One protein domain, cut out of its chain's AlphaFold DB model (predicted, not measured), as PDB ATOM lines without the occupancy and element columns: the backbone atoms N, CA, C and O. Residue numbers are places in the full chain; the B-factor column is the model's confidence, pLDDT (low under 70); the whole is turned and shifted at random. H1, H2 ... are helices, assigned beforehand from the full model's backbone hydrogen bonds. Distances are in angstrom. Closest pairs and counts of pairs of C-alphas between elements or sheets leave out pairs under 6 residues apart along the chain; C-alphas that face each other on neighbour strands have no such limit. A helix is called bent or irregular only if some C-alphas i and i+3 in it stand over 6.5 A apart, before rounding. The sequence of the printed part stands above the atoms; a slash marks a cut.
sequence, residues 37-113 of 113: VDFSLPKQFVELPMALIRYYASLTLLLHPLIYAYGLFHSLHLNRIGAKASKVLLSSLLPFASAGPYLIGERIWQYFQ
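Overview. This is residues 37 to 113 of the 113 residues of an uncharacterized protein of Ferrimonas lipolytica (UniProt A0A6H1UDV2). Picture a long, loose helical hairpin: one long helix, H1, kinked near residue 63, makes the length of a rod, and two shorter helices, H2 and then H3, fold back along it one after the other, H2 by residues 71 to 79 of H1 and H3 by residues 57 to 71. H3 touches H1 with residues 94 to 102, and past them residues 107 to 113 stick out, while residues 44 to 49 stick out where H1 begins. The printed part has 77 residues with three named helices, H1, H2 and H3 in that order, and no named strand; the class is all helix. It is only just loose, close to extended, with a radius of gyration of the C-alphas of 16.8 A, and its C-alphas span 55 by 23 by 14 A.

Along the chain. Start at C-alpha 37 at (2.787, 31.892, 13.131); residues 37 to 44 come before the first helix. H1, residues 45 to 80, begins at C-alpha 45 at (-17.618, 27.716, 14.463) and runs 51.6 A to C-alpha 80 at (18.520, 60.362, -2.606). It is irregular: C-alphas 46 and 49 are 7.2 A apart. Next find H2, residues 85 to 92, and then H3, residues 94 to 111, which runs 26.7 A to C-alpha 111 at (-2.001, 39.788, 30.082). H3 is only just irregular, with C-alphas 98 and 101 at 6.9 A.

Arrangement. Begin with H1, which has a kink of 43 degrees near residue 63. Look at its residues 71 to 79, the part that touches H2; the closest C-alphas are those of Ser 75 and Val 88, 4.9 A apart. H1 and H2 form a helical hairpin, running opposite ways at a shallow tilt of 34 degrees, only just short of steep. Residues 57 to 71 of H1 touch residues 94 to 102 of H3; the closest C-alphas are those of Tyr 68 and Pro 95, 5.2 A apart. H1 and H3 run opposite ways at a shallow tilt of 30 degrees. H2 and H3 meet only through their link. In H2 every O i to N i+4 pair is within hydrogen-bond range; in H1 28 of 32 are, and in H3 12 of 14.

Size, cuts and confidence. Look for the two C-alphas farthest apart at Gln 44 and Gly 82, 54.9 A from each other. Residues 44 to 49, of which 45 to 49 belong to H1, stand free, and so do residues 107 to 113, of which 107 to 111 belong to H3. The links from H1 to H2 and from H2 to H3 are tight, and the printed part has no cut. The mean pLDDT of the printed part is 74.4; in the B-factor column you will find values under 70 at residue 92 and residues 95 to 113.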
ATOM      1  N   VAL A  37       3.473  32.066  14.417       76.44
ATOM      2  CA  VAL A  37       2.787  31.892  13.131       76.44
ATOM      3  C   VAL A  37       1.955  30.606  13.179       76.44
ATOM      4  O   VAL A  37       2.502  29.505  13.213       76.44
ATOM      5  N   ASP A  38       0.631  30.752  13.151       79.12
ATOM      6  CA  ASP A  38      -0.338  29.659  13.225       79.12
ATOM      7  C   ASP A  38      -1.488  29.850  12.216       79.12
ATOM      8  O   ASP A  38      -2.288  30.786  12.305       79.12
ATOM      9  N   PHE A  39      -1.585  28.908  11.274       83.25
ATOM     10  CA  PHE A  39      -2.660  28.798  10.278       83.25
ATOM     11  C   PHE A  39      -3.540  27.562  10.510       83.25
ATOM     12  O   PHE A  39      -4.060  26.966   9.565       83.25
ATOM     13  N   SER A  40      -3.681  27.132  11.761       83.75
ATOM     14  CA  SER A  40      -4.549  26.014  12.118       83.75
ATOM     15  C   SER A  40      -6.019  26.370  11.911       83.75
ATOM     16  O   SER A  40      -6.520  27.366  12.442       83.75
ATOM     17  N   LEU A  41      -6.729  25.508  11.182       85.69
ATOM     18  CA  LEU A  41      -8.164  25.653  10.956       85.69
ATOM     19  C   LEU A  41      -8.942  25.528  12.280       85.69
ATOM     20  O   LEU A  41      -8.609  24.670  13.105       85.69
ATOM     21  N   PRO A  42      -9.989  26.347  12.489       87.56
ATOM     22  CA  PRO A  42     -10.859  26.211  13.652       87.56
ATOM     23  C   PRO A  42     -11.574  24.858  13.617       87.56
ATOM     24  O   PRO A  42     -12.050  24.419  12.567       87.56
ATOM     25  N   LYS A  43     -11.681  24.202  14.774       88.00
ATOM     26  CA  LYS A  43     -12.390  22.916  14.899       88.00
ATOM     27  C   LYS A  43     -13.893  23.114  15.063       88.00
ATOM     28  O   LYS A  43     -14.669  22.198  14.809       88.00
ATOM     29  N   GLN A  44     -14.298  24.302  15.509       91.00
ATOM     30  CA  GLN A  44     -15.685  24.664  15.785       91.00
ATOM     31  C   GLN A  44     -15.971  26.096  15.323       91.00
ATOM     32  O   GLN A  44     -15.091  26.953  15.340       91.00
ATOM     33  N   PHE A  45     -17.224  26.390  14.963       89.00
ATOM     34  CA  PHE A  45     -17.618  27.716  14.463       89.00
ATOM     35  C   PHE A  45     -17.418  28.839  15.498       89.00
ATOM     36  O   PHE A  45     -17.127  29.976  15.141       89.00
ATOM     37  N   VAL A  46     -17.507  28.514  16.792       90.44
ATOM     38  CA  VAL A  46     -17.267  29.455  17.903       90.44
ATOM     39  C   VAL A  46     -15.809  29.937  17.940       90.44
ATOM     40  O   VAL A  46     -15.537  31.046  18.390       90.44
ATOM     41  N   GLU A  47     -14.870  29.150  17.412       83.62
ATOM     42  CA  GLU A  47     -13.448  29.508  17.345       83.62
ATOM     43  C   GLU A  47     -13.120  30.413  16.146       83.62
ATOM     44  O   GLU A  47     -12.003  30.926  16.058       83.62
ATOM     45  N   LEU A  48     -14.067  30.627  15.224       84.62
ATOM     46  CA  LEU A  48     -13.851  31.365  13.978       84.62
ATOM     47  C   LEU A  48     -13.309  32.792  14.198       84.62
ATOM     48  O   LEU A  48     -12.343  33.147  13.520       84.62
ATOM     49  N   PRO A  49     -13.828  33.608  15.143       84.69
ATOM     50  CA  PRO A  49     -13.289  34.949  15.376       84.69
ATOM     51  C   PRO A  49     -11.825  34.916  15.825       84.69
ATOM     52  O   PRO A  49     -11.005  35.695  15.341       84.69
ATOM     53  N   MET A  50     -11.476  33.975  16.706       81.62
ATOM     54  CA  MET A  50     -10.106  33.828  17.192       81.62
ATOM     55  C   MET A  50      -9.176  33.311  16.090       81.62
ATOM     56  O   MET A  50      -8.060  33.804  15.939       81.62
ATOM     57  N   ALA A  51      -9.642  32.364  15.273       81.44
ATOM     58  CA  ALA A  51      -8.894  31.887  14.119       81.44
ATOM     59  C   ALA A  51      -8.601  33.025  13.126       81.44
ATOM     60  O   ALA A  51      -7.468  33.147  12.671       81.44
ATOM     61  N   LEU A  52      -9.560  33.915  12.853       83.44
ATOM     62  CA  LEU A  52      -9.339  35.080  11.985       83.44
ATOM     63  C   LEU A  52      -8.273  36.035  12.539       83.44
ATOM     64  O   LEU A  52      -7.423  36.501  11.780       83.44
ATOM     65  N   ILE A  53      -8.274  36.287  13.853       82.00
ATOM     66  CA  ILE A  53      -7.246  37.110  14.509       82.00
ATOM     67  C   ILE A  53      -5.872  36.446  14.381       82.00
ATOM     68  O   ILE A  53      -4.924  37.111  13.963       82.00
ATOM     69  N   ARG A  54      -5.761  35.137  14.660       80.56
ATOM     70  CA  ARG A  54      -4.506  34.378  14.502       80.56
ATOM     71  C   ARG A  54      -3.995  34.386  13.063       80.56
ATOM     72  O   ARG A  54      -2.800  34.567  12.843       80.56
ATOM     73  N   TYR A  55      -4.880  34.245  12.080       83.31
ATOM     74  CA  TYR A  55      -4.509  34.278  10.664       83.31
ATOM     75  C   TYR A  55      -4.011  35.661  10.250       83.31
ATOM     76  O   TYR A  55      -2.976  35.772   9.596       83.31
ATOM     77  N   TYR A  56      -4.719  36.717  10.650       79.75
ATOM     78  CA  TYR A  56      -4.308  38.095  10.389       79.75
ATOM     79  C   TYR A  56      -2.957  38.423  11.047       79.75
ATOM     80  O   TYR A  56      -2.083  39.015  10.409       79.75
ATOM     81  N   ALA A  57      -2.760  37.983  12.290       75.44
ATOM     82  CA  ALA A  57      -1.501  38.075  13.027       75.44
ATOM     83  C   ALA A  57      -0.351  37.373  12.292       75.44
ATOM     84  O   ALA A  57       0.676  37.984  11.997       75.44
ATOM     85  N   SER A  58      -0.560  36.110  11.928       80.38
ATOM     86  CA  SER A  58       0.416  35.270  11.233       80.38
ATOM     87  C   SER A  58       0.787  35.829   9.862       80.38
ATOM     88  O   SER A  58       1.960  35.855   9.487       80.38
ATOM     89  N   LEU A  59      -0.198  36.345   9.122       81.81
ATOM     90  CA  LEU A  59       0.027  37.009   7.841       81.81
ATOM     91  C   LEU A  59       0.838  38.298   8.019       81.81
ATOM     92  O   LEU A  59       1.785  38.536   7.275       81.81
ATOM     93  N   THR A  60       0.501  39.111   9.021       76.69
ATOM     94  CA  THR A  60       1.227  40.351   9.343       76.69
ATOM     95  C   THR A  60       2.680  40.069   9.707       76.69
ATOM     96  O   THR A  60       3.574  40.742   9.191       76.69
ATOM     97  N   LEU A  61       2.928  39.046  10.531       77.12
ATOM     98  CA  LEU A  61       4.272  38.563  10.831       77.12
ATOM     99  C   LEU A  61       5.004  38.167   9.549       77.12
ATOM    100  O   LEU A  61       6.078  38.693   9.280       77.12
ATOM    101  N   LEU A  62       4.433  37.307   8.708       79.81
ATOM    102  CA  LEU A  62       5.103  36.859   7.481       79.81
ATOM    103  C   LEU A  62       5.377  37.987   6.480       79.81
ATOM    104  O   LEU A  62       6.403  37.970   5.804       79.81
ATOM    105  N   LEU A  63       4.485  38.974   6.383       79.81
ATOM    106  CA  LEU A  63       4.640  40.121   5.485       79.81
ATOM    107  C   LEU A  63       5.553  41.210   6.055       79.81
ATOM    108  O   LEU A  63       5.985  42.096   5.312       79.81
ATOM    109  N   HIS A  64       5.887  41.157   7.344       76.44
ATOM    110  CA  HIS A  64       6.679  42.186   8.002       76.44
ATOM    111  C   HIS A  64       8.031  42.474   7.320       76.44
ATOM    112  O   HIS A  64       8.331  43.653   7.130       76.44
ATOM    113  N   PRO A  65       8.817  41.481   6.846       75.75
ATOM    114  CA  PRO A  65      10.064  41.742   6.119       75.75
ATOM    115  C   PRO A  65       9.863  42.517   4.813       75.75
ATOM    116  O   PRO A  65      10.713  43.324   4.438       75.75
ATOM    117  N   LEU A  66       8.738  42.311   4.122       77.38
ATOM    118  CA  LEU A  66       8.411  43.043   2.897       77.38
ATOM    119  C   LEU A  66       8.041  44.494   3.212       77.38
ATOM    120  O   LEU A  66       8.514  45.411   2.541       77.38
ATOM    121  N   ILE A  67       7.248  44.710   4.264       77.31
ATOM    122  CA  ILE A  67       6.878  46.052   4.737       77.31
ATOM    123  C   ILE A  67       8.122  46.807   5.233       77.31
ATOM    124  O   ILE A  67       8.306  47.990   4.938       77.31
ATOM    125  N   TYR A  68       9.010  46.097   5.924       75.06
ATOM    126  CA  TYR A  68      10.317  46.572   6.354       75.06
ATOM    127  C   TYR A  68      11.189  46.998   5.167       75.06
ATOM    128  O   TYR A  68      11.659  48.138   5.121       75.06
ATOM    129  N   ALA A  69      11.364  46.116   4.179       75.81
ATOM    130  CA  ALA A  69      12.164  46.397   2.992       75.81
ATOM    131  C   ALA A  69      11.602  47.600   2.226       75.81
ATOM    132  O   ALA A  69      12.355  48.492   1.836       75.81
ATOM    133  N   TYR A  70      10.277  47.673   2.076       81.44
ATOM    134  CA  TYR A  70       9.607  48.814   1.460       81.44
ATOM    135  C   TYR A  70       9.909  50.127   2.193       81.44
ATOM    136  O   TYR A  70      10.348  51.087   1.558       81.44
ATOM    137  N   GLY A  71       9.742  50.171   3.521       76.25
ATOM    138  CA  GLY A  71      10.037  51.363   4.322       76.25
ATOM    139  C   GLY A  71      11.497  51.808   4.194       76.25
ATOM    140  O   GLY A  71      11.771  52.997   4.015       76.25
ATOM    141  N   LEU A  72      12.432  50.851   4.192       76.06
ATOM    142  CA  LEU A  72      13.861  51.107   4.016       76.06
ATOM    143  C   LEU A  72      14.174  51.688   2.629       76.06
ATOM    144  O   LEU A  72      14.793  52.752   2.531       76.06
ATOM    145  N   PHE A  73      13.734  51.030   1.553       80.75
ATOM    146  CA  PHE A  73      13.988  51.495   0.187       80.75
ATOM    147  C   PHE A  73      13.314  52.836  -0.095       80.75
ATOM    148  O   PHE A  73      13.917  53.702  -0.731       80.75
ATOM    149  N   HIS A  74      12.106  53.049   0.425       82.00
ATOM    150  CA  HIS A  74      11.400  54.316   0.295       82.00
ATOM    151  C   HIS A  74      12.131  55.450   1.033       82.00
ATOM    152  O   HIS A  74      12.345  56.517   0.458       82.00
ATOM    153  N   SER A  75      12.624  55.217   2.254       74.31
ATOM    154  CA  SER A  75      13.437  56.203   2.982       74.31
ATOM    155  C   SER A  75      14.759  56.516   2.278       74.31
ATOM    156  O   SER A  75      15.146  57.685   2.194       74.31
ATOM    157  N   LEU A  76      15.439  55.505   1.727       77.50
ATOM    158  CA  LEU A  76      16.663  55.693   0.940       77.50
ATOM    159  C   LEU A  76      16.393  56.479  -0.347       77.50
ATOM    160  O   LEU A  76      17.157  57.384  -0.685       77.50
ATOM    161  N   HIS A  77      15.284  56.189  -1.031       81.88
ATOM    162  CA  HIS A  77      14.848  56.932  -2.208       81.88
ATOM    163  C   HIS A  77      14.564  58.402  -1.872       81.88
ATOM    164  O   HIS A  77      15.099  59.293  -2.531       81.88
ATOM    165  N   LEU A  78      13.802  58.669  -0.802       78.50
ATOM    166  CA  LEU A  78      13.523  60.025  -0.318       78.50
ATOM    167  C   LEU A  78      14.806  60.789   0.029       78.50
ATOM    168  O   LEU A  78      14.928  61.974  -0.289       78.50
ATOM    169  N   ASN A  79      15.774  60.120   0.655       75.75
ATOM    170  CA  ASN A  79      17.070  60.717   0.960       75.75
ATOM    171  C   ASN A  79      17.847  61.061  -0.322       75.75
ATOM    172  O   ASN A  79      18.379  62.164  -0.440       75.75
ATOM    173  N   ARG A  80      17.847  60.159  -1.313       76.62
ATOM    174  CA  ARG A  80      18.520  60.362  -2.606       76.62
ATOM    175  C   ARG A  80      17.959  61.551  -3.384       76.62
ATOM    176  O   ARG A  80      18.722  62.342  -3.927       76.62
ATOM    177  N   ILE A  81      16.640  61.732  -3.394       80.81
ATOM    178  CA  ILE A  81      16.006  62.875  -4.076       80.81
ATOM    179  C   ILE A  81      16.107  64.193  -3.281       80.81
ATOM    180  O   ILE A  81      15.554  65.214  -3.694       80.81
ATOM    181  N   GLY A  82      16.792  64.195  -2.131       74.50
ATOM    182  CA  GLY A  82      16.991  65.381  -1.297       74.50
ATOM    183  C   GLY A  82      15.740  65.825  -0.532       74.50
ATOM    184  O   GLY A  82      15.570  67.023  -0.280       74.50
ATOM    185  N   ALA A  83      14.847  64.896  -0.172       77.94
ATOM    186  CA  ALA A  83      13.677  65.201   0.647       77.94
ATOM    187  C   ALA A  83      14.077  65.714   2.046       77.94
ATOM    188  O   ALA A  83      15.175  65.474   2.546       77.94
ATOM    189  N   LYS A  84      13.157  66.429   2.712       79.50
ATOM    190  CA  LYS A  84      13.362  66.884   4.098       79.50
ATOM    191  C   LYS A  84      13.637  65.680   5.011       79.50
ATOM    192  O   LYS A  84      12.918  64.687   4.930       79.50
ATOM    193  N   ALA A  85      14.596  65.811   5.931       72.75
ATOM    194  CA  ALA A  85      14.960  64.754   6.882       72.75
ATOM    195  C   ALA A  85      13.756  64.228   7.687       72.75
ATOM    196  O   ALA A  85      13.648  63.028   7.908       72.75
ATOM    197  N   SER A  86      12.791  65.093   8.024       75.44
ATOM    198  CA  SER A  86      11.541  64.685   8.679       75.44
ATOM    199  C   SER A  86      10.704  63.708   7.847       75.44
ATOM    200  O   SER A  86      10.106  62.797   8.407       75.44
ATOM    201  N   LYS A  87      10.689  63.840   6.512       76.56
ATOM    202  CA  LYS A  87      10.003  62.891   5.619       76.56
ATOM    203  C   LYS A  87      10.736  61.554   5.534       76.56
ATOM    204  O   LYS A  87      10.088  60.515   5.496       76.56
ATOM    205  N   VAL A  88      12.070  61.582   5.529       72.00
ATOM    206  CA  VAL A  88      12.907  60.369   5.534       72.00
ATOM    207  C   VAL A  88      12.714  59.587   6.840       72.00
ATOM    208  O   VAL A  88      12.528  58.370   6.804       72.00
ATOM    209  N   LEU A  89      12.673  60.301   7.969       72.69
ATOM    210  CA  LEU A  89      12.413  59.744   9.296       72.69
ATOM    211  C   LEU A  89      10.989  59.171   9.404       72.69
ATOM    212  O   LEU A  89      10.815  58.030   9.814       72.69
ATOM    213  N   LEU A  90       9.962  59.911   8.974       76.00
ATOM    214  CA  LEU A  90       8.577  59.415   8.976       76.00
ATOM    215  C   LEU A  90       8.417  58.153   8.124       76.00
ATOM    216  O   LEU A  90       7.763  57.204   8.541       76.00
ATOM    217  N   SER A  91       9.062  58.108   6.958       73.44
ATOM    218  CA  SER A  91       9.060  56.921   6.100       73.44
ATOM    219  C   SER A  91       9.706  55.708   6.779       73.44
ATOM    220  O   SER A  91       9.209  54.595   6.648       73.44
ATOM    221  N   SER A  92      10.761  55.908   7.571       68.69
ATOM    222  CA  SER A  92      11.397  54.803   8.301       68.69
ATOM    223  C   SER A  92      10.583  54.297   9.487       68.69
ATOM    224  O   SER A  92      10.886  53.238  10.024       68.69
ATOM    225  N   LEU A  93       9.539  55.032   9.878       73.94
ATOM    226  CA  LEU A  93       8.584  54.621  10.901       73.94
ATOM    227  C   LEU A  93       7.397  53.835  10.316       73.94
ATOM    228  O   LEU A  93       6.612  53.284  11.083       73.94
ATOM    229  N   LEU A  94       7.263  53.719   8.986       73.75
ATOM    230  CA  LEU A  94       6.223  52.891   8.348       73.75
ATOM    231  C   LEU A  94       6.232  51.425   8.830       73.75
ATOM    232  O   LEU A  94       5.158  50.888   9.127       73.75
ATOM    233  N   PRO A  95       7.399  50.770   8.992       67.25
ATOM    234  CA  PRO A  95       7.454  49.431   9.568       67.25
ATOM    235  C   PRO A  95       6.983  49.403  11.032       67.25
ATOM    236  O   PRO A  95       6.394  48.421  11.471       67.25
ATOM    237  N   PHE A  96       7.201  50.472  11.807       67.38
ATOM    238  CA  PHE A  96       6.746  50.567  13.201       67.38
ATOM    239  C   PHE A  96       5.233  50.750  13.305       67.38
ATOM    240  O   PHE A  96       4.594  50.093  14.122       67.38
ATOM    241  N   ALA A  97       4.642  51.595  12.461       68.00
ATOM    242  CA  ALA A  97       3.195  51.813  12.447       68.00
ATOM    243  C   ALA A  97       2.415  50.552  12.032       68.00
ATOM    244  O   ALA A  97       1.302  50.334  12.499       68.00
ATOM    245  N   SER A  98       3.011  49.713  11.181       65.88
ATOM    246  CA  SER A  98       2.399  48.462  10.719       65.88
ATOM    247  C   SER A  98       2.558  47.295  11.702       65.88
ATOM    248  O   SER A  98       1.665  46.459  11.774       65.88
ATOM    249  N   ALA A  99       3.641  47.241  12.486       62.56
ATOM    250  CA  ALA A  99       3.885  46.152  13.444       62.56
ATOM    251  C   ALA A  99       3.572  46.482  14.912       62.56
ATOM    252  O   ALA A  99       3.342  45.574  15.709       62.56
ATOM    253  N   GLY A 100       3.551  47.762  15.288       61.03
ATOM    254  CA  GLY A 100       3.261  48.214  16.652       61.03
ATOM    255  C   GLY A 100       1.904  47.739  17.192       61.03
ATOM    256  O   GLY A 100       1.868  47.200  18.298       61.03
ATOM    257  N   PRO A 101       0.802  47.847  16.423       61.47
ATOM    258  CA  PRO A 101      -0.501  47.339  16.852       61.47
ATOM    259  C   PRO A 101      -0.503  45.826  17.118       61.47
ATOM    260  O   PRO A 101      -1.222  45.361  17.997       61.47
ATOM    261  N   TYR A 102       0.328  45.069  16.396       60.28
ATOM    262  CA  TYR A 102       0.416  43.615  16.515       60.28
ATOM    263  C   TYR A 102       1.136  43.175  17.799       60.28
ATOM    264  O   TYR A 102       0.576  42.410  18.584       60.28
ATOM    265  N   LEU A 103       2.332  43.717  18.065       59.47
ATOM    266  CA  LEU A 103       3.094  43.398  19.283       59.47
ATOM    267  C   LEU A 103       2.344  43.809  20.557       59.47
ATOM    268  O   LEU A 103       2.427  43.129  21.576       59.47
ATOM    269  N   ILE A 104       1.601  44.916  20.500       59.41
ATOM    270  CA  ILE A 104       0.794  45.394  21.623       59.41
ATOM    271  C   ILE A 104      -0.457  44.525  21.792       59.41
ATOM    272  O   ILE A 104      -0.753  44.121  22.911       59.41
ATOM    273  N   GLY A 105      -1.165  44.190  20.708       58.84
ATOM    274  CA  GLY A 105      -2.375  43.366  20.768       58.84
ATOM    275  C   GLY A 105      -2.125  41.971  21.343       58.84
ATOM    276  O   GLY A 105      -2.883  41.517  22.198       58.84
ATOM    277  N   GLU A 106      -1.032  41.319  20.946       59.75
ATOM    278  CA  GLU A 106      -0.693  39.990  21.460       59.75
ATOM    279  C   GLU A 106      -0.231  40.027  22.928       59.75
ATOM    280  O   GLU A 106      -0.630  39.185  23.731       59.75
ATOM    281  N   ARG A 107       0.538  41.051  23.327       59.06
ATOM    282  CA  ARG A 107       0.942  41.258  24.730       59.06
ATOM    283  C   ARG A 107      -0.235  41.592  25.640       59.06
ATOM    284  O   ARG A 107      -0.281  41.109  26.766       59.06
ATOM    285  N   ILE A 108      -1.180  42.399  25.158       56.34
ATOM    286  CA  ILE A 108      -2.426  42.688  25.871       56.34
ATOM    287  C   ILE A 108      -3.224  41.395  26.051       56.34
ATOM    288  O   ILE A 108      -3.692  41.128  27.150       56.34
ATOM    289  N   TRP A 109      -3.331  40.558  25.017       55.00
ATOM    290  CA  TRP A 109      -4.019  39.270  25.124       55.00
ATOM    291  C   TRP A 109      -3.363  38.329  26.145       55.00
ATOM    292  O   TRP A 109      -4.059  37.789  26.997       55.00
ATOM    293  N   GLN A 110      -2.031  38.201  26.124       58.59
ATOM    294  CA  GLN A 110      -1.277  37.421  27.120       58.59
ATOM    295  C   GLN A 110      -1.473  37.922  28.559       58.59
ATOM    296  O   GLN A 110      -1.356  37.135  29.486       58.59
ATOM    297  N   TYR A 111      -1.746  39.214  28.758       50.56
ATOM    298  CA  TYR A 111      -2.001  39.788  30.082       50.56
ATOM    299  C   TYR A 111      -3.396  39.442  30.639       50.56
ATOM    300  O   TYR A 111      -3.597  39.475  31.849       50.56
ATOM    301  N   PHE A 112      -4.364  39.135  29.768       51.44
ATOM    302  CA  PHE A 112      -5.740  38.793  30.150       51.44
ATOM    303  C   PHE A 112      -6.028  37.278  30.151       51.44
ATOM    304  O   PHE A 112      -7.172  36.888  30.397       51.44
ATOM    305  N   GLN A 113      -5.020  36.444  29.875       51.03
ATOM    306  CA  GLN A 113      -5.042  34.988  30.076       51.03
ATOM    307  C   GLN A 113      -4.401  34.618  31.413       51.03
ATOM    308  O   GLN A 113      -4.900  33.652  32.028       51.03
TER     309      GLN A 113